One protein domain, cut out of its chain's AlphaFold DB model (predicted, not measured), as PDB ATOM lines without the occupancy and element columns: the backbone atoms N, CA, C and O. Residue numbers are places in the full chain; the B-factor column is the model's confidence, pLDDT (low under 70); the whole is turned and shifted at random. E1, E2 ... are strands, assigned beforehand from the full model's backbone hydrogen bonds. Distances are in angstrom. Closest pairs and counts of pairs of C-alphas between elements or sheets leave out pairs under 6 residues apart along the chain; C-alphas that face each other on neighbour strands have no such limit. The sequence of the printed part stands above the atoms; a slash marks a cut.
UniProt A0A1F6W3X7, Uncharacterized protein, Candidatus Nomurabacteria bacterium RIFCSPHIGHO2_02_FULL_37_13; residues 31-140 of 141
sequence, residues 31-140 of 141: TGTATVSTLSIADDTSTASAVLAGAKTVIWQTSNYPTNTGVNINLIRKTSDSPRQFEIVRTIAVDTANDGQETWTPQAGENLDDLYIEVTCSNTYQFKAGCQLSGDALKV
ATOM      1  N   THR A  31      74.940   3.870  45.640       60.19
ATOM      2  CA  THR A  31      74.001   3.201  46.536       60.19
ATOM      3  C   THR A  31      74.409   3.519  47.975       60.19
ATOM      4  O   THR A  31      75.481   3.110  48.400       60.19
ATOM      5  N   GLY A  32      73.573   4.262  48.703       66.00
ATOM      6  CA  GLY A  32      73.844   4.718  50.074       66.00
ATOM      7  C   GLY A  32      73.780   6.241  50.210       66.00
ATOM      8  O   GLY A  32      73.996   6.961  49.236       66.00
ATOM      9  N   THR A  33      73.425   6.732  51.398       79.44
ATOM     10  CA  THR A  33      73.376   8.173  51.696       79.44
ATOM     11  C   THR A  33      74.798   8.697  51.846       79.44
ATOM     12  O   THR A  33      75.521   8.248  52.737       79.44
ATOM     13  N   ALA A  34      75.189   9.636  50.984       87.44
ATOM     14  CA  ALA A  34      76.468  10.323  51.107       87.44
ATOM     15  C   ALA A  34      76.360  11.404  52.186       87.44
ATOM     16  O   ALA A  34      75.378  12.150  52.222       87.44
ATOM     17  N   THR A  35      77.361  11.502  53.053       91.06
ATOM     18  CA  THR A  35      77.435  12.580  54.042       91.06
ATOM     19  C   THR A  35      78.737  13.345  53.922       91.06
ATOM     20  O   THR A  35      79.777  12.773  53.591       91.06
ATOM     21  N   VAL A  36      78.671  14.639  54.213       92.81
ATOM     22  CA  VAL A  36      79.829  15.526  54.317       92.81
ATOM     23  C   VAL A  36      79.720  16.359  55.590       92.81
ATOM     24  O   VAL A  36      78.625  16.748  56.001       92.81
ATOM     25  N   SER A  37      80.854  16.595  56.241       92.25
ATOM     26  CA  SER A  37      80.942  17.403  57.454       92.25
ATOM     27  C   SER A  37      82.225  18.206  57.439       92.25
ATOM     28  O   SER A  37      83.304  17.618  57.365       92.25
ATOM     29  N   THR A  38      82.116  19.519  57.620       92.50
ATOM     30  CA  THR A  38      83.252  20.331  58.060       92.50
ATOM     31  C   THR A  38      83.703  19.823  59.434       92.50
ATOM     32  O   THR A  38      82.866  19.574  60.304       92.50
ATOM     33  N   LEU A  39      85.004  19.610  59.616       91.75
ATOM     34  CA  LEU A  39      85.599  19.130  60.867       91.75
ATOM     35  C   LEU A  39      86.231  20.263  61.661       91.75
ATOM     36  O   LEU A  39      85.982  20.399  62.857       91.75
ATOM     37  N   SER A  40      87.059  21.064  61.000       93.88
ATOM     38  CA  SER A  40      87.771  22.163  61.636       93.88
ATOM     39  C   SER A  40      88.259  23.173  60.606       93.88
ATOM     40  O   SER A  40      88.293  22.915  59.401       93.88
ATOM     41  N   ILE A  41      88.626  24.344  61.117       93.19
ATOM     42  CA  ILE A  41      89.317  25.395  60.382       93.19
ATOM     43  C   ILE A  41      90.580  25.686  61.187       93.19
ATOM     44  O   ILE A  41      90.494  25.953  62.385       93.19
ATOM     45  N   ALA A  42      91.740  25.576  60.552       92.25
ATOM     46  CA  ALA A  42      93.030  25.834  61.180       92.25
ATOM     47  C   ALA A  42      93.737  26.974  60.453       92.25
ATOM     48  O   ALA A  42      93.619  27.091  59.237       92.25
ATOM     49  N   ASP A  43      94.487  27.801  61.175       88.31
ATOM     50  CA  ASP A  43      95.403  28.733  60.524       88.31
ATOM     51  C   ASP A  43      96.531  27.947  59.854       88.31
ATOM     52  O   ASP A  43      97.113  27.032  60.450       88.31
ATOM     53  N   ASP A  44      96.845  28.302  58.610       80.06
ATOM     54  CA  ASP A  44      98.021  27.763  57.951       80.06
ATOM     55  C   ASP A  44      99.254  28.450  58.546       80.06
ATOM     56  O   ASP A  44      99.499  29.645  58.374       80.06
ATOM     57  N   THR A  45     100.013  27.684  59.325       67.69
ATOM     58  CA  THR A  45     101.195  28.169  60.046       67.69
ATOM     59  C   THR A  45     102.473  28.047  59.219       67.69
ATOM     60  O   THR A  45     103.566  28.250  59.755       67.69
ATOM     61  N   SER A  46     102.374  27.730  57.920       62.25
ATOM     62  CA  SER A  46     103.534  27.625  57.036       62.25
ATOM     63  C   SER A  46     104.264  28.968  56.909       62.25
ATOM     64  O   SER A  46     103.917  29.850  56.125       62.25
ATOM     65  N   THR A  47     105.345  29.111  57.677       53.03
ATOM     66  CA  THR A  47     106.228  30.290  57.717       53.03
ATOM     67  C   THR A  47     107.040  30.497  56.434       53.03
ATOM     68  O   THR A  47     107.765  31.484  56.314       53.03
ATOM     69  N   ALA A  48     106.942  29.576  55.471       58.69
ATOM     70  CA  ALA A  48     107.802  29.526  54.293       58.69
ATOM     71  C   ALA A  48     107.315  30.384  53.111       58.69
ATOM     72  O   ALA A  48     108.062  30.555  52.148       58.69
ATOM     73  N   SER A  49     106.096  30.933  53.153       60.66
ATOM     74  CA  SER A  49     105.554  31.713  52.037       60.66
ATOM     75  C   SER A  49     104.748  32.918  52.508       60.66
ATOM     76  O   SER A  49     103.680  32.773  53.092       60.66
ATOM     77  N   ALA A  50     105.207  34.126  52.164       61.12
ATOM     78  CA  ALA A  50     104.430  35.358  52.339       61.12
ATOM     79  C   ALA A  50     103.084  35.321  51.584       61.12
ATOM     80  O   ALA A  50     102.172  36.068  51.923       61.12
ATOM     81  N   VAL A  51     102.949  34.436  50.588       63.69
ATOM     82  CA  VAL A  51     101.711  34.210  49.824       63.69
ATOM     83  C   VAL A  51     100.643  33.489  50.659       63.69
ATOM     84  O   VAL A  51      99.461  33.638  50.376       63.69
ATOM     85  N   LEU A  52     101.037  32.750  51.703       68.31
ATOM     86  CA  LEU A  52     100.123  32.042  52.613       68.31
ATOM     87  C   LEU A  52      99.862  32.815  53.912       68.31
ATOM     88  O   LEU A  52      99.224  32.297  54.825       68.31
ATOM     89  N   ALA A  53     100.339  34.058  54.022       73.19
ATOM     90  CA  ALA A  53     100.111  34.868  55.210       73.19
ATOM     91  C   ALA A  53      98.601  35.072  55.438       73.19
ATOM     92  O   ALA A  53      97.912  35.664  54.608       73.19
ATOM     93  N   GLY A  54      98.095  34.573  56.569       81.88
ATOM     94  CA  GLY A  54      96.670  34.632  56.914       81.88
ATOM     95  C   GLY A  54      95.799  33.585  56.214       81.88
ATOM     96  O   GLY A  54      94.576  33.664  56.316       81.88
ATOM     97  N   ALA A  55      96.396  32.620  55.509       90.25
ATOM     98  CA  ALA A  55      95.659  31.495  54.956       90.25
ATOM     99  C   ALA A  55      95.096  30.599  56.069       90.25
ATOM    100  O   ALA A  55      95.646  30.491  57.167       90.25
ATOM    101  N   LYS A  56      93.973  29.957  55.763       93.00
ATOM    102  CA  LYS A  56      93.276  29.014  56.626       93.00
ATOM    103  C   LYS A  56      93.046  27.719  55.865       93.00
ATOM    104  O   LYS A  56      92.703  27.737  54.685       93.00
ATOM    105  N   THR A  57      93.177  26.605  56.561       94.69
ATOM    106  CA  THR A  57      92.911  25.268  56.041       94.69
ATOM    107  C   THR A  57      91.575  24.784  56.577       94.69
ATOM    108  O   THR A  57      91.372  24.696  57.789       94.69
ATOM    109  N   VAL A  58      90.658  24.480  55.665       95.69
ATOM    110  CA  VAL A  58      89.388  23.814  55.958       95.69
ATOM    111  C   VAL A  58      89.640  22.319  55.927       95.69
ATOM    112  O   VAL A  58      90.169  21.822  54.942       95.69
ATOM    113  N   ILE A  59      89.247  21.610  56.981       96.12
ATOM    114  CA  ILE A  59      89.354  20.152  57.072       96.12
ATOM    115  C   ILE A  59      87.940  19.580  57.113       96.12
ATOM    116  O   ILE A  59      87.077  20.104  57.825       96.12
ATOM    117  N   TRP A  60      87.688  18.502  56.377       96.12
ATOM    118  CA  TRP A  60      86.388  17.830  56.356       96.12
ATOM    119  C   TRP A  60      86.526  16.314  56.314       96.12
ATOM    120  O   TRP A  60      87.598  15.750  56.119       96.12
ATOM    121  N   GLN A  61      85.392  15.650  56.496       95.00
ATOM    122  CA  GLN A  61      85.255  14.217  56.289       95.00
ATOM    123  C   GLN A  61      84.006  13.921  55.473       95.00
ATOM    124  O   GLN A  61      82.998  14.630  55.556       95.00
ATOM    125  N   THR A  62      84.062  12.823  54.730       92.81
ATOM    126  CA  THR A  62      82.916  12.290  53.998       92.81
ATOM    127  C   THR A  62      82.690  10.826  54.332       92.81
ATOM    128  O   THR A  62      83.653  10.093  54.558       92.81
ATOM    129  N   SER A  63      81.437  10.378  54.295       90.12
ATOM    130  CA  SER A  63      81.076   8.961  54.399       90.12
ATOM    131  C   SER A  63      80.200   8.549  53.223       90.12
ATOM    132  O   SER A  63      79.366   9.331  52.762       90.12
ATOM    133  N   ASN A  64      80.405   7.326  52.725       86.62
ATOM    134  CA  ASN A  64      79.745   6.786  51.529       86.62
ATOM    135  C   ASN A  64      79.853   7.714  50.301       86.62
ATOM    136  O   ASN A  64      78.941   7.773  49.472       86.62
ATOM    137  N   TYR A  65      80.956   8.460  50.204       84.94
ATOM    138  CA  TYR A  65      81.234   9.364  49.095       84.94
ATOM    139  C   TYR A  65      81.925   8.602  47.954       84.94
ATOM    140  O   TYR A  65      82.819   7.796  48.227       84.94
ATOM    141  N   PRO A  66      81.527   8.821  46.692       78.44
ATOM    142  CA  PRO A  66      82.175   8.197  45.545       78.44
ATOM    143  C   PRO A  66      83.675   8.504  45.469       78.44
ATOM    144  O   PRO A  66      84.138   9.586  45.834       78.44
ATOM    145  N   THR A  67      84.441   7.566  44.915       78.06
ATOM    146  CA  THR A  67      85.815   7.851  44.493       78.06
ATOM    147  C   THR A  67      85.799   8.883  43.367       78.06
ATOM    148  O   THR A  67      84.955   8.796  42.482       78.06
ATOM    149  N   ASN A  68      86.759   9.812  43.359       81.06
ATOM    150  CA  ASN A  68      86.906  10.860  42.337       81.06
ATOM    151  C   ASN A  68      85.757  11.876  42.253       81.06
ATOM    152  O   ASN A  68      85.637  12.569  41.247       81.06
ATOM    153  N   THR A  69      84.924  11.993  43.288       86.56
ATOM    154  CA  THR A  69      83.917  13.060  43.350       86.56
ATOM    155  C   THR A  69      84.326  14.134  44.324       86.56
ATOM    156  O   THR A  69      84.713  13.823  45.449       86.56
ATOM    157  N   GLY A  70      84.222  15.379  43.879       91.75
ATOM    158  CA  GLY A  70      84.566  16.538  44.674       91.75
ATOM    159  C   GLY A  70      83.478  17.010  45.633       91.75
ATOM    160  O   GLY A  70      82.331  16.548  45.618       91.75
ATOM    161  N   VAL A  71      83.860  17.978  46.456       95.06
ATOM    162  CA  VAL A  71      83.000  18.712  47.389       95.06
ATOM    163  C   VAL A  71      83.010  20.200  47.043       95.06
ATOM    164  O   VAL A  71      83.882  20.683  46.323       95.06
ATOM    165  N   ASN A  72      82.034  20.944  47.551       96.50
ATOM    166  CA  ASN A  72      82.051  22.402  47.496       96.50
ATOM    167  C   ASN A  72      82.409  22.950  48.871       96.50
ATOM    168  O   ASN A  72      81.971  22.408  49.885       96.50
ATOM    169  N   ILE A  73      83.137  24.059  48.903       97.19
ATOM    170  CA  ILE A  73      83.466  24.765  50.140       97.19
ATOM    171  C   ILE A  73      82.910  26.172  50.015       97.19
ATOM    172  O   ILE A  73      83.322  26.925  49.128       97.19
ATOM    173  N   ASN A  74      81.970  26.528  50.885       97.31
ATOM    174  CA  ASN A  74      81.316  27.829  50.859       97.31
ATOM    175  C   ASN A  74      81.678  28.634  52.101       97.31
ATOM    176  O   ASN A  74      81.673  28.125  53.221       97.31
ATOM    177  N   LEU A  75      81.935  29.917  51.873       97.06
ATOM    178  CA  LEU A  75      81.988  30.935  52.903       97.06
ATOM    179  C   LEU A  75      80.586  31.527  53.038       97.06
ATOM    180  O   LEU A  75      80.018  32.030  52.061       97.06
ATOM    181  N   ILE A  76      80.027  31.457  54.237       96.94
ATOM    182  CA  ILE A  76      78.662  31.884  54.531       96.94
ATOM    183  C   ILE A  76      78.656  32.842  55.721       96.94
ATOM    184  O   ILE A  76      79.554  32.818  56.563       96.94
ATOM    185  N   ARG A  77      77.624  33.674  55.817       96.06
ATOM    186  CA  ARG A  77      77.389  34.562  56.959       96.06
ATOM    187  C   ARG A  77      76.086  34.184  57.638       96.06
ATOM    188  O   ARG A  77      75.084  33.954  56.965       96.06
ATOM    189  N   LYS A  78      76.079  34.145  58.970       93.25
ATOM    190  CA  LYS A  78      74.848  33.912  59.734       93.25
ATOM    191  C   LYS A  78      73.997  35.185  59.759       93.25
ATOM    192  O   LYS A  78      74.460  36.220  60.228       93.25
ATOM    193  N   THR A  79      72.753  35.099  59.298       93.75
ATOM    194  CA  THR A  79      71.820  36.239  59.205       93.75
ATOM    195  C   THR A  79      70.720  36.206  60.263       93.75
ATOM    196  O   THR A  79      70.157  37.245  60.598       93.75
ATOM    197  N   SER A  80      70.424  35.032  60.827       92.56
ATOM    198  CA  SER A  80      69.459  34.871  61.919       92.56
ATOM    199  C   SER A  80      69.856  33.719  62.837       92.56
ATOM    200  O   SER A  80      70.462  32.742  62.397       92.56
ATOM    201  N   ASP A  81      69.501  33.832  64.116       89.75
ATOM    202  CA  ASP A  81      69.660  32.782  65.126       89.75
ATOM    203  C   ASP A  81      68.403  31.921  65.305       89.75
ATOM    204  O   ASP A  81      68.504  30.777  65.752       89.75
ATOM    205  N   SER A  82      67.219  32.439  64.960       90.06
ATOM    206  CA  SER A  82      65.944  31.747  65.185       90.06
ATOM    207  C   SER A  82      64.869  32.161  64.157       90.06
ATOM    208  O   SER A  82      64.277  33.231  64.300       90.06
ATOM    209  N   PRO A  83      64.604  31.346  63.112       89.19
ATOM    210  CA  PRO A  83      65.355  30.141  62.752       89.19
ATOM    211  C   PRO A  83      66.799  30.490  62.384       89.19
ATOM    212  O   PRO A  83      67.062  31.585  61.886       89.19
ATOM    213  N   ARG A  84      67.731  29.559  62.610       88.62
ATOM    214  CA  ARG A  84      69.119  29.742  62.183       88.62
ATOM    215  C   ARG A  84      69.159  29.862  60.657       88.62
ATOM    216  O   ARG A  84      68.704  28.952  59.966       88.62
ATOM    217  N   GLN A  85      69.672  30.975  60.143       92.81
ATOM    218  CA  GLN A  85      69.762  31.244  58.705       92.81
ATOM    219  C   GLN A  85      71.159  31.714  58.329       92.81
ATOM    220  O   GLN A  85      71.823  32.408  59.102       92.81
ATOM    221  N   PHE A  86      71.569  31.338  57.122       94.38
ATOM    222  CA  PHE A  86      72.841  31.714  56.535       94.38
ATOM    223  C   PHE A  86      72.633  32.253  55.123       94.38
ATOM    224  O   PHE A  86      71.740  31.799  54.405       94.38
ATOM    225  N   GLU A  87      73.472  33.203  54.729       95.69
ATOM    226  CA  GLU A  87      73.604  33.674  53.353       95.69
ATOM    227  C   GLU A  87      74.969  33.276  52.793       95.69
ATOM    228  O   GLU A  87      75.972  33.293  53.510       95.69
ATOM    229  N   ILE A  88      75.017  32.919  51.509       96.00
ATOM    230  CA  ILE A  88      76.291  32.653  50.843       96.00
ATOM    231  C   ILE A  88      77.025  33.974  50.616       96.00
ATOM    232  O   ILE A  88      76.484  34.900  50.013       96.00
ATOM    233  N   VAL A  89      78.262  34.060  51.102       96.31
ATOM    234  CA  VAL A  89      79.155  35.192  50.825       96.31
ATOM    235  C   VAL A  89      79.880  34.926  49.516       96.31
ATOM    236  O   VAL A  89      79.839  35.746  48.602       96.31
ATOM    237  N   ARG A  90      80.500  33.744  49.403       95.81
ATOM    238  CA  ARG A  90      81.062  33.219  48.152       95.81
ATOM    239  C   ARG A  90      81.415  31.743  48.273       95.81
ATOM    240  O   ARG A  90      81.579  31.212  49.368       95.81
ATOM    241  N   THR A  91      81.641  31.110  47.135       96.50
ATOM    242  CA  THR A  91      82.255  29.783  47.080       96.50
ATOM    243  C   THR A  91      83.778  29.917  47.102       96.50
ATOM    244  O   THR A  91      84.354  30.680  46.325       96.50
ATOM    245  N   ILE A  92      84.424  29.211  48.028       96.31
ATOM    246  CA  ILE A  92      85.884  29.108  48.141       96.31
ATOM    247  C   ILE A  92      86.407  28.152  47.071       96.31
ATOM    248  O   ILE A  92      87.324  28.507  46.336       96.31
ATOM    249  N   ALA A  93      85.787  26.977  46.960       96.50
ATOM    250  CA  ALA A  93      86.161  25.960  45.992       96.50
ATOM    251  C   ALA A  93      84.914  25.239  45.464       96.50
ATOM    252  O   ALA A  93      84.010  24.895  46.231       96.50
ATOM    253  N   VAL A  94      84.860  25.047  44.145       95.44
ATOM    254  CA  VAL A  94      83.792  24.317  43.453       95.44
ATOM    255  C   VAL A  94      84.350  22.973  43.031       95.44
ATOM    256  O   VAL A  94      85.369  22.944  42.344       95.44
ATOM    257  N   ASP A  95      83.659  21.893  43.388       93.25
ATOM    258  CA  ASP A  95      84.016  20.531  42.978       93.25
ATOM    259  C   ASP A  95      85.492  20.183  43.254       93.25
ATOM    260  O   ASP A  95      86.142  19.508  42.455       93.25
ATOM    261  N   THR A  96      86.032  20.681  44.374       94.94
ATOM    262  CA  THR A  96      87.418  20.407  44.766       94.94
ATOM    263  C   THR A  96      87.576  18.947  45.149       94.94
ATOM    264  O   THR A  96      86.615  18.313  45.593       94.94
ATOM    265  N   ALA A  97      88.777  18.406  44.961       94.00
ATOM    266  CA  ALA A  97      89.075  17.016  45.260       94.00
ATOM    267  C   ALA A  97      88.649  16.671  46.693       94.00
ATOM    268  O   ALA A  97      88.898  17.418  47.630       94.00
ATOM    269  N   ASN A  98      87.999  15.522  46.876       93.06
ATOM    270  CA  ASN A  98      87.628  15.044  48.204       93.06
ATOM    271  C   ASN A  98      88.818  14.343  48.885       93.06
ATOM    272  O   ASN A  98      88.796  13.130  49.099       93.06
ATOM    273  N   ASP A  99      89.875  15.101  49.163       94.12
ATOM    274  CA  ASP A  99      91.096  14.647  49.845       94.12
ATOM    275  C   ASP A  99      91.125  15.005  51.345       94.12
ATOM    276  O   ASP A  99      92.006  14.555  52.077       94.12
ATOM    277  N   GLY A 100      90.112  15.742  51.813       94.25
ATOM    278  CA  GLY A 100      89.874  16.057  53.218       94.25
ATOM    279  C   GLY A 100      90.382  17.426  53.657       94.25
ATOM    280  O   GLY A 100      90.158  17.779  54.819       94.25
ATOM    281  N   GLN A 101      91.036  18.198  52.780       95.38
ATOM    282  CA  GLN A 101      91.528  19.528  53.135       95.38
ATOM    283  C   GLN A 101      91.642  20.506  51.959       95.38
ATOM    284  O   GLN A 101      92.008  20.142  50.854       95.38
ATOM    285  N   GLU A 102      91.409  21.790  52.223       95.19
ATOM    286  CA  GLU A 102      91.580  22.865  51.241       95.19
ATOM    287  C   GLU A 102      92.095  24.108  51.954       95.19
ATOM    288  O   GLU A 102      91.549  24.524  52.983       95.19
ATOM    289  N   THR A 103      93.128  24.724  51.390       93.81
ATOM    290  CA  THR A 103      93.686  25.971  51.904       93.81
ATOM    291  C   THR A 103      93.106  27.145  51.134       93.81
ATOM    292  O   THR A 103      93.117  27.178  49.907       93.81
ATOM    293  N   TRP A 104      92.640  28.157  51.856       93.31
ATOM    294  CA  TRP A 104      92.148  29.393  51.264       93.31
ATOM    295  C   TRP A 104      92.659  30.605  52.027       93.31
ATOM    296  O   TRP A 104      93.043  30.520  53.192       93.31
ATOM    297  N   THR A 105      92.637  31.760  51.375       92.00
ATOM    298  CA  THR A 105      93.034  33.024  51.995       92.00
ATOM    299  C   THR A 105      91.826  33.954  52.072       92.00
ATOM    300  O   THR A 105      91.165  34.166  51.045       92.00
ATOM    301  N   PRO A 106      91.522  34.511  53.257       91.62
ATOM    302  CA  PRO A 106      90.549  35.579  53.401       91.62
ATOM    303  C   PRO A 106      90.826  36.760  52.475       91.62
ATOM    304  O   PRO A 106      91.973  37.161  52.269       91.62
ATOM    305  N   GLN A 107      89.764  37.324  51.912       91.38
ATOM    306  CA  GLN A 107      89.837  38.495  51.048       91.38
ATOM    307  C   GLN A 107      89.758  39.786  51.863       91.38
ATOM    308  O   GLN A 107      89.177  39.846  52.946       91.38
ATOM    309  N   ALA A 108      90.331  40.861  51.319       88.50
ATOM    310  CA  ALA A 108      90.253  42.173  51.946       88.50
ATOM    311  C   ALA A 108      88.785  42.605  52.128       88.50
ATOM    312  O   ALA A 108      88.009  42.599  51.174       88.50
ATOM    313  N   GLY A 109      88.424  43.001  53.351       85.94
ATOM    314  CA  GLY A 109      87.059  43.403  53.710       85.94
ATOM    315  C   GLY A 109      86.174  42.275  54.252       85.94
ATOM    316  O   GLY A 109      85.065  42.557  54.703       85.94
ATOM    317  N   GLU A 110      86.646  41.025  54.267       90.38
ATOM    318  CA  GLU A 110      85.966  39.929  54.962       90.38
ATOM    319  C   GLU A 110      86.161  40.061  56.482       90.38
ATOM    320  O   GLU A 110      87.281  40.035  56.992       90.38
ATOM    321  N   ASN A 111      85.057  40.197  57.220       89.44
ATOM    322  CA  ASN A 111      85.069  40.206  58.678       89.44
ATOM    323  C   ASN A 111      84.949  38.775  59.216       89.44
ATOM    324  O   ASN A 111      83.851  38.248  59.361       89.44
ATOM    325  N   LEU A 112      86.081  38.152  59.533       89.56
ATOM    326  CA  LEU A 112      86.136  36.744  59.942       89.56
ATOM    327  C   LEU A 112      85.286  36.409  61.180       89.56
ATOM    328  O   LEU A 112      84.884  35.259  61.344       89.56
ATOM    329  N   ASP A 113      84.956  37.399  62.010       89.75
ATOM    330  CA  ASP A 113      84.133  37.211  63.207       89.75
ATOM    331  C   ASP A 113      82.654  36.928  62.908       89.75
ATOM    332  O   ASP A 113      81.952  36.409  63.784       89.75
ATOM    333  N   ASP A 114      82.172  37.258  61.702       91.69
ATOM    334  CA  ASP A 114      80.794  36.997  61.254       91.69
ATOM    335  C   ASP A 114      80.674  35.863  60.226       91.69
ATOM    336  O   ASP A 114      79.563  35.501  59.816       91.69
ATOM    337  N   LEU A 115      81.806  35.255  59.864       95.31
ATOM    338  CA  LEU A 115      81.895  34.271  58.798       95.31
ATOM    339  C   LEU A 115      81.972  32.840  59.321       95.31
ATOM    340  O   LEU A 115      82.562  32.528  60.360       95.31
ATOM    341  N   TYR A 116      81.374  31.959  58.534       96.75
ATOM    342  CA  TYR A 116      81.311  30.528  58.754       96.75
ATOM    343  C   TYR A 116      81.706  29.800  57.471       96.75
ATOM    344  O   TYR A 116      81.548  30.329  56.370       96.75
ATOM    345  N   ILE A 117      82.187  28.570  57.611       96.81
ATOM    346  CA  ILE A 117      82.464  27.673  56.494       96.81
ATOM    347  C   ILE A 117      81.581  26.443  56.592       96.81
ATOM    348  O   ILE A 117      81.485  25.789  57.635       96.81
ATOM    349  N   GLU A 118      80.992  26.093  55.460       96.00
ATOM    350  CA  GLU A 118      80.353  24.808  55.236       96.00
ATOM    351  C   GLU A 118      81.046  24.081  54.083       96.00
ATOM    352  O   GLU A 118      81.429  24.684  53.077       96.00
ATOM    353  N   VAL A 119      81.189  22.767  54.229       96.50
ATOM    354  CA  VAL A 119      81.548  21.882  53.127       96.50
ATOM    355  C   VAL A 119      80.287  21.152  52.705       96.50
ATOM    356  O   VAL A 119      79.657  20.474  53.518       96.50
ATOM    357  N   THR A 120      79.900  21.310  51.443       94.88
ATOM    358  CA  THR A 120      78.677  20.735  50.889       94.88
ATOM    359  C   THR A 120      78.977  19.754  49.778       94.88
ATOM    360  O   THR A 120      80.075  19.680  49.231       94.88
ATOM    361  N   CYS A 121      77.955  19.002  49.396       92.38
ATOM    362  CA  CYS A 121      78.076  18.103  48.270       92.38
ATOM    363  C   CYS A 121      78.234  18.878  46.961       92.38
ATOM    364  O   CYS A 121      77.620  19.935  46.788       92.38
ATOM    365  N   SER A 122      79.044  18.347  46.047       90.75
ATOM    366  CA  SER A 122      79.186  18.931  44.716       90.75
ATOM    367  C   SER A 122      77.903  18.740  43.901       90.75
ATOM    368  O   SER A 122      77.325  17.652  43.843       90.75
ATOM    369  N   ASN A 123      77.467  19.807  43.229       85.56
ATOM    370  CA  ASN A 123      76.302  19.782  42.339       85.56
ATOM    371  C   ASN A 123      76.627  19.129  40.977       85.56
ATOM    372  O   ASN A 123      75.721  18.871  40.170       85.56
ATOM    373  N   THR A 124      77.908  18.829  40.724       86.62
ATOM    374  CA  THR A 124      78.374  18.113  39.529       86.62
ATOM    375  C   THR A 124      77.809  16.689  39.484       86.62
ATOM    376  O   THR A 124      77.413  16.213  38.416       86.62
ATOM    377  N   TYR A 125      77.637  16.030  40.635       83.38
ATOM    378  CA  TYR A 125      77.216  14.623  40.714       83.38
ATOM    379  C   TYR A 125      75.727  14.460  41.047       83.38
ATOM    380  O   TYR A 125      75.011  15.422  41.320       83.38
ATOM    381  N   GLN A 126      75.219  13.231  40.939       82.25
ATOM    382  CA  GLN A 126      73.866  12.861  41.367       82.25
ATOM    383  C   GLN A 126      73.972  11.737  42.392       82.25
ATOM    384  O   GLN A 126      74.300  10.601  42.065       82.25
ATOM    385  N   PHE A 127      73.640  12.052  43.638       82.06
ATOM    386  CA  PHE A 127      73.619  11.083  44.725       82.06
ATOM    387  C   PHE A 127      72.233  10.432  44.785       82.06
ATOM    388  O   PHE A 127      71.253  11.092  45.127       82.06
ATOM    389  N   LYS A 128      72.125   9.142  44.435       78.75
ATOM    390  CA  LYS A 128      70.831   8.440  44.282       78.75
ATOM    391  C   LYS A 128      69.979   8.450  45.554       78.75
ATOM    392  O   LYS A 128      68.764   8.576  45.472       78.75
ATOM    393  N   ALA A 129      70.618   8.291  46.712       82.00
ATOM    394  CA  ALA A 129      69.965   8.331  48.022       82.00
ATOM    395  C   ALA A 129      70.031   9.727  48.673       82.00
ATOM    396  O   ALA A 129      69.739   9.876  49.858       82.00
ATOM    397  N   GLY A 130      70.418  10.746  47.903       85.31
ATOM    398  CA  GLY A 130      70.701  12.083  48.401       85.31
ATOM    399  C   GLY A 130      72.100  12.214  48.999       85.31
ATOM    400  O   GLY A 130      72.821  11.237  49.217       85.31
ATOM    401  N   CYS A 131      72.475  13.464  49.239       88.56
ATOM    402  CA  CYS A 131      73.693  13.829  49.939       88.56
ATOM    403  C   CYS A 131      73.336  14.812  51.049       88.56
ATOM    404  O   CYS A 131      72.555  15.737  50.823       88.56
ATOM    405  N   GLN A 132      73.841  14.561  52.252       90.81
ATOM    406  CA  GLN A 132      73.444  15.271  53.462       90.81
ATOM    407  C   GLN A 132      74.648  15.929  54.128       90.81
ATOM    408  O   GLN A 132      75.742  15.367  54.171       90.81
ATOM    409  N   LEU A 133      74.420  17.108  54.697       90.81
ATOM    410  CA  LEU A 133      75.362  17.725  55.623       90.81
ATOM    411  C   LEU A 133      75.147  17.068  56.988       90.81
ATOM    412  O   LEU A 133      74.030  17.091  57.505       90.81
ATOM    413  N   SER A 134      76.179  16.441  57.549       85.62
ATOM    414  CA  SER A 134      76.090  15.770  58.856       85.62
ATOM    415  C   SER A 134      76.629  16.615  60.014       85.62
ATOM    416  O   SER A 134      76.731  16.113  61.130       85.62
ATOM    417  N   GLY A 135      76.983  17.875  59.757       82.50
ATOM    418  CA  GLY A 135      77.498  18.821  60.745       82.50
ATOM    419  C   GLY A 135      77.017  20.247  60.480       82.50
ATOM    420  O   GLY A 135      76.506  20.550  59.401       82.50
ATOM    421  N   ASP A 136      77.184  21.108  61.483       88.12
ATOM    422  CA  ASP A 136      76.922  22.542  61.375       88.12
ATOM    423  C   ASP A 136      78.054  23.250  60.613       88.12
ATOM    424  O   ASP A 136      79.207  22.812  60.621       88.12
ATOM    425  N   ALA A 137      77.737  24.398  60.012       92.56
ATOM    426  CA  ALA A 137      78.761  25.316  59.535       92.56
ATOM    427  C   ALA A 137      79.652  25.773  60.703       92.56
ATOM    428  O   ALA A 137      79.159  26.103  61.788       92.56
ATOM    429  N   LEU A 138      80.964  25.815  60.479       95.19
ATOM    430  CA  LEU A 138      81.940  26.159  61.510       95.19
ATOM    431  C   LEU A 138      82.327  27.624  61.417       95.19
ATOM    432  O   LEU A 138      82.592  28.131  60.332       95.19
ATOM    433  N   LYS A 139      82.371  28.298  62.564       94.62
ATOM    434  CA  LYS A 139      82.820  29.686  62.637       94.62
ATOM    435  C   LYS A 139      84.310  29.771  62.293       94.62
ATOM    436  O   LYS A 139      85.080  28.918  62.725       94.62
ATOM    437  N   VAL A 140      84.698  30.783  61.519       92.31
ATOM    438  CA  VAL A 140      86.080  30.952  61.034       92.31
ATOM    439  C   VAL A 140      87.066  31.370  62.137       92.31
ATOM    440  O   VAL A 140      88.255  31.056  62.024       92.31
TER     441      VAL A 140
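AT A GLANCE: This is residues 31 to 140 of the 141 residues of an uncharacterized protein of Candidatus Nomurabacteria bacterium RIFCSPHIGHO2_02_FULL_37_13 (UniProt A0A1F6W3X7). Two small, strongly twisted sheets sit face to face as a sandwich, their strands crossed at 70 degrees: E5, E2, E1 and E7 make one, and E4, E3 and E6 the other. The long hairpin of E3 and E4 bends on its way to its turn at residues 82 to 83, and the loop of residues 44 to 55 reaches far from the core at one end of E1 and E2. The printed part has 110 residues with no named helix and seven named strands, E1 to E7 in order along the chain, and its class is all strand. The first sheet, in the order E5, E2, E1, E7, is mixed, and the second, E4, E3, E6, is antiparallel. The whole is compact, with a radius of gyration of the C-alphas of 14.5 A, yet flat in outline, spanning 44 by 38 by 20 A.

IN THESE COORDINATES: Find C-alpha 34 at (76.468, 10.323, 51.107); from there E1 runs 28.0 A through residues 34 to 43. E2, residues 56 to 63, covers 23.6 A. Next come E3, residues 71 to 81, 26.3 A, and E4, residues 84 to 96, 26.9 A, which begins at C-alpha 84 (69.119, 29.742, 62.183). E3 bends by 62 degrees at residue 77, and E4 by 76 degrees at residue 90. E5 is residues 101 to 104, 10.1 A, and E6 is residues 115 to 121, 19.7 A. E7, residues 131 to 133, 7.1 A, ends at C-alpha 133 (75.362, 17.725, 55.623).

HOW THE PARTS SIT: Start at E1 and E2, an antiparallel hairpin, where N 39 and O 59 are 2.8 A apart, within hydrogen-bond range. On the other side of E1, edge strand E7 is parallel to it, with N 132 and O 34 at 2.9 A. Edge strand E5 is antiparallel to E2, with N 58 and O 102 at 2.8 A. In the other sheet, look at the hairpin of E3 and E4, where N 75 and O 90 are 2.8 A apart; E6 is antiparallel to E3, with N 116 and O 76 at 2.8 A. Between the sheets, the closest C-alphas of E1 and E6 are those of Thr 38 and Val 119, 5.4 A apart. E1 and E4 are apart.

THE WHOLE: The two C-alphas farthest apart, those of Thr 31 and Ala 50, are 44.7 A from each other. The printed part has no cut, and the link from E1 to E2, 12 residues, is long. Look for low confidence, pLDDT under 70, at residues 31 to 32 and 45 to 52; the mean of the printed part is 88.4.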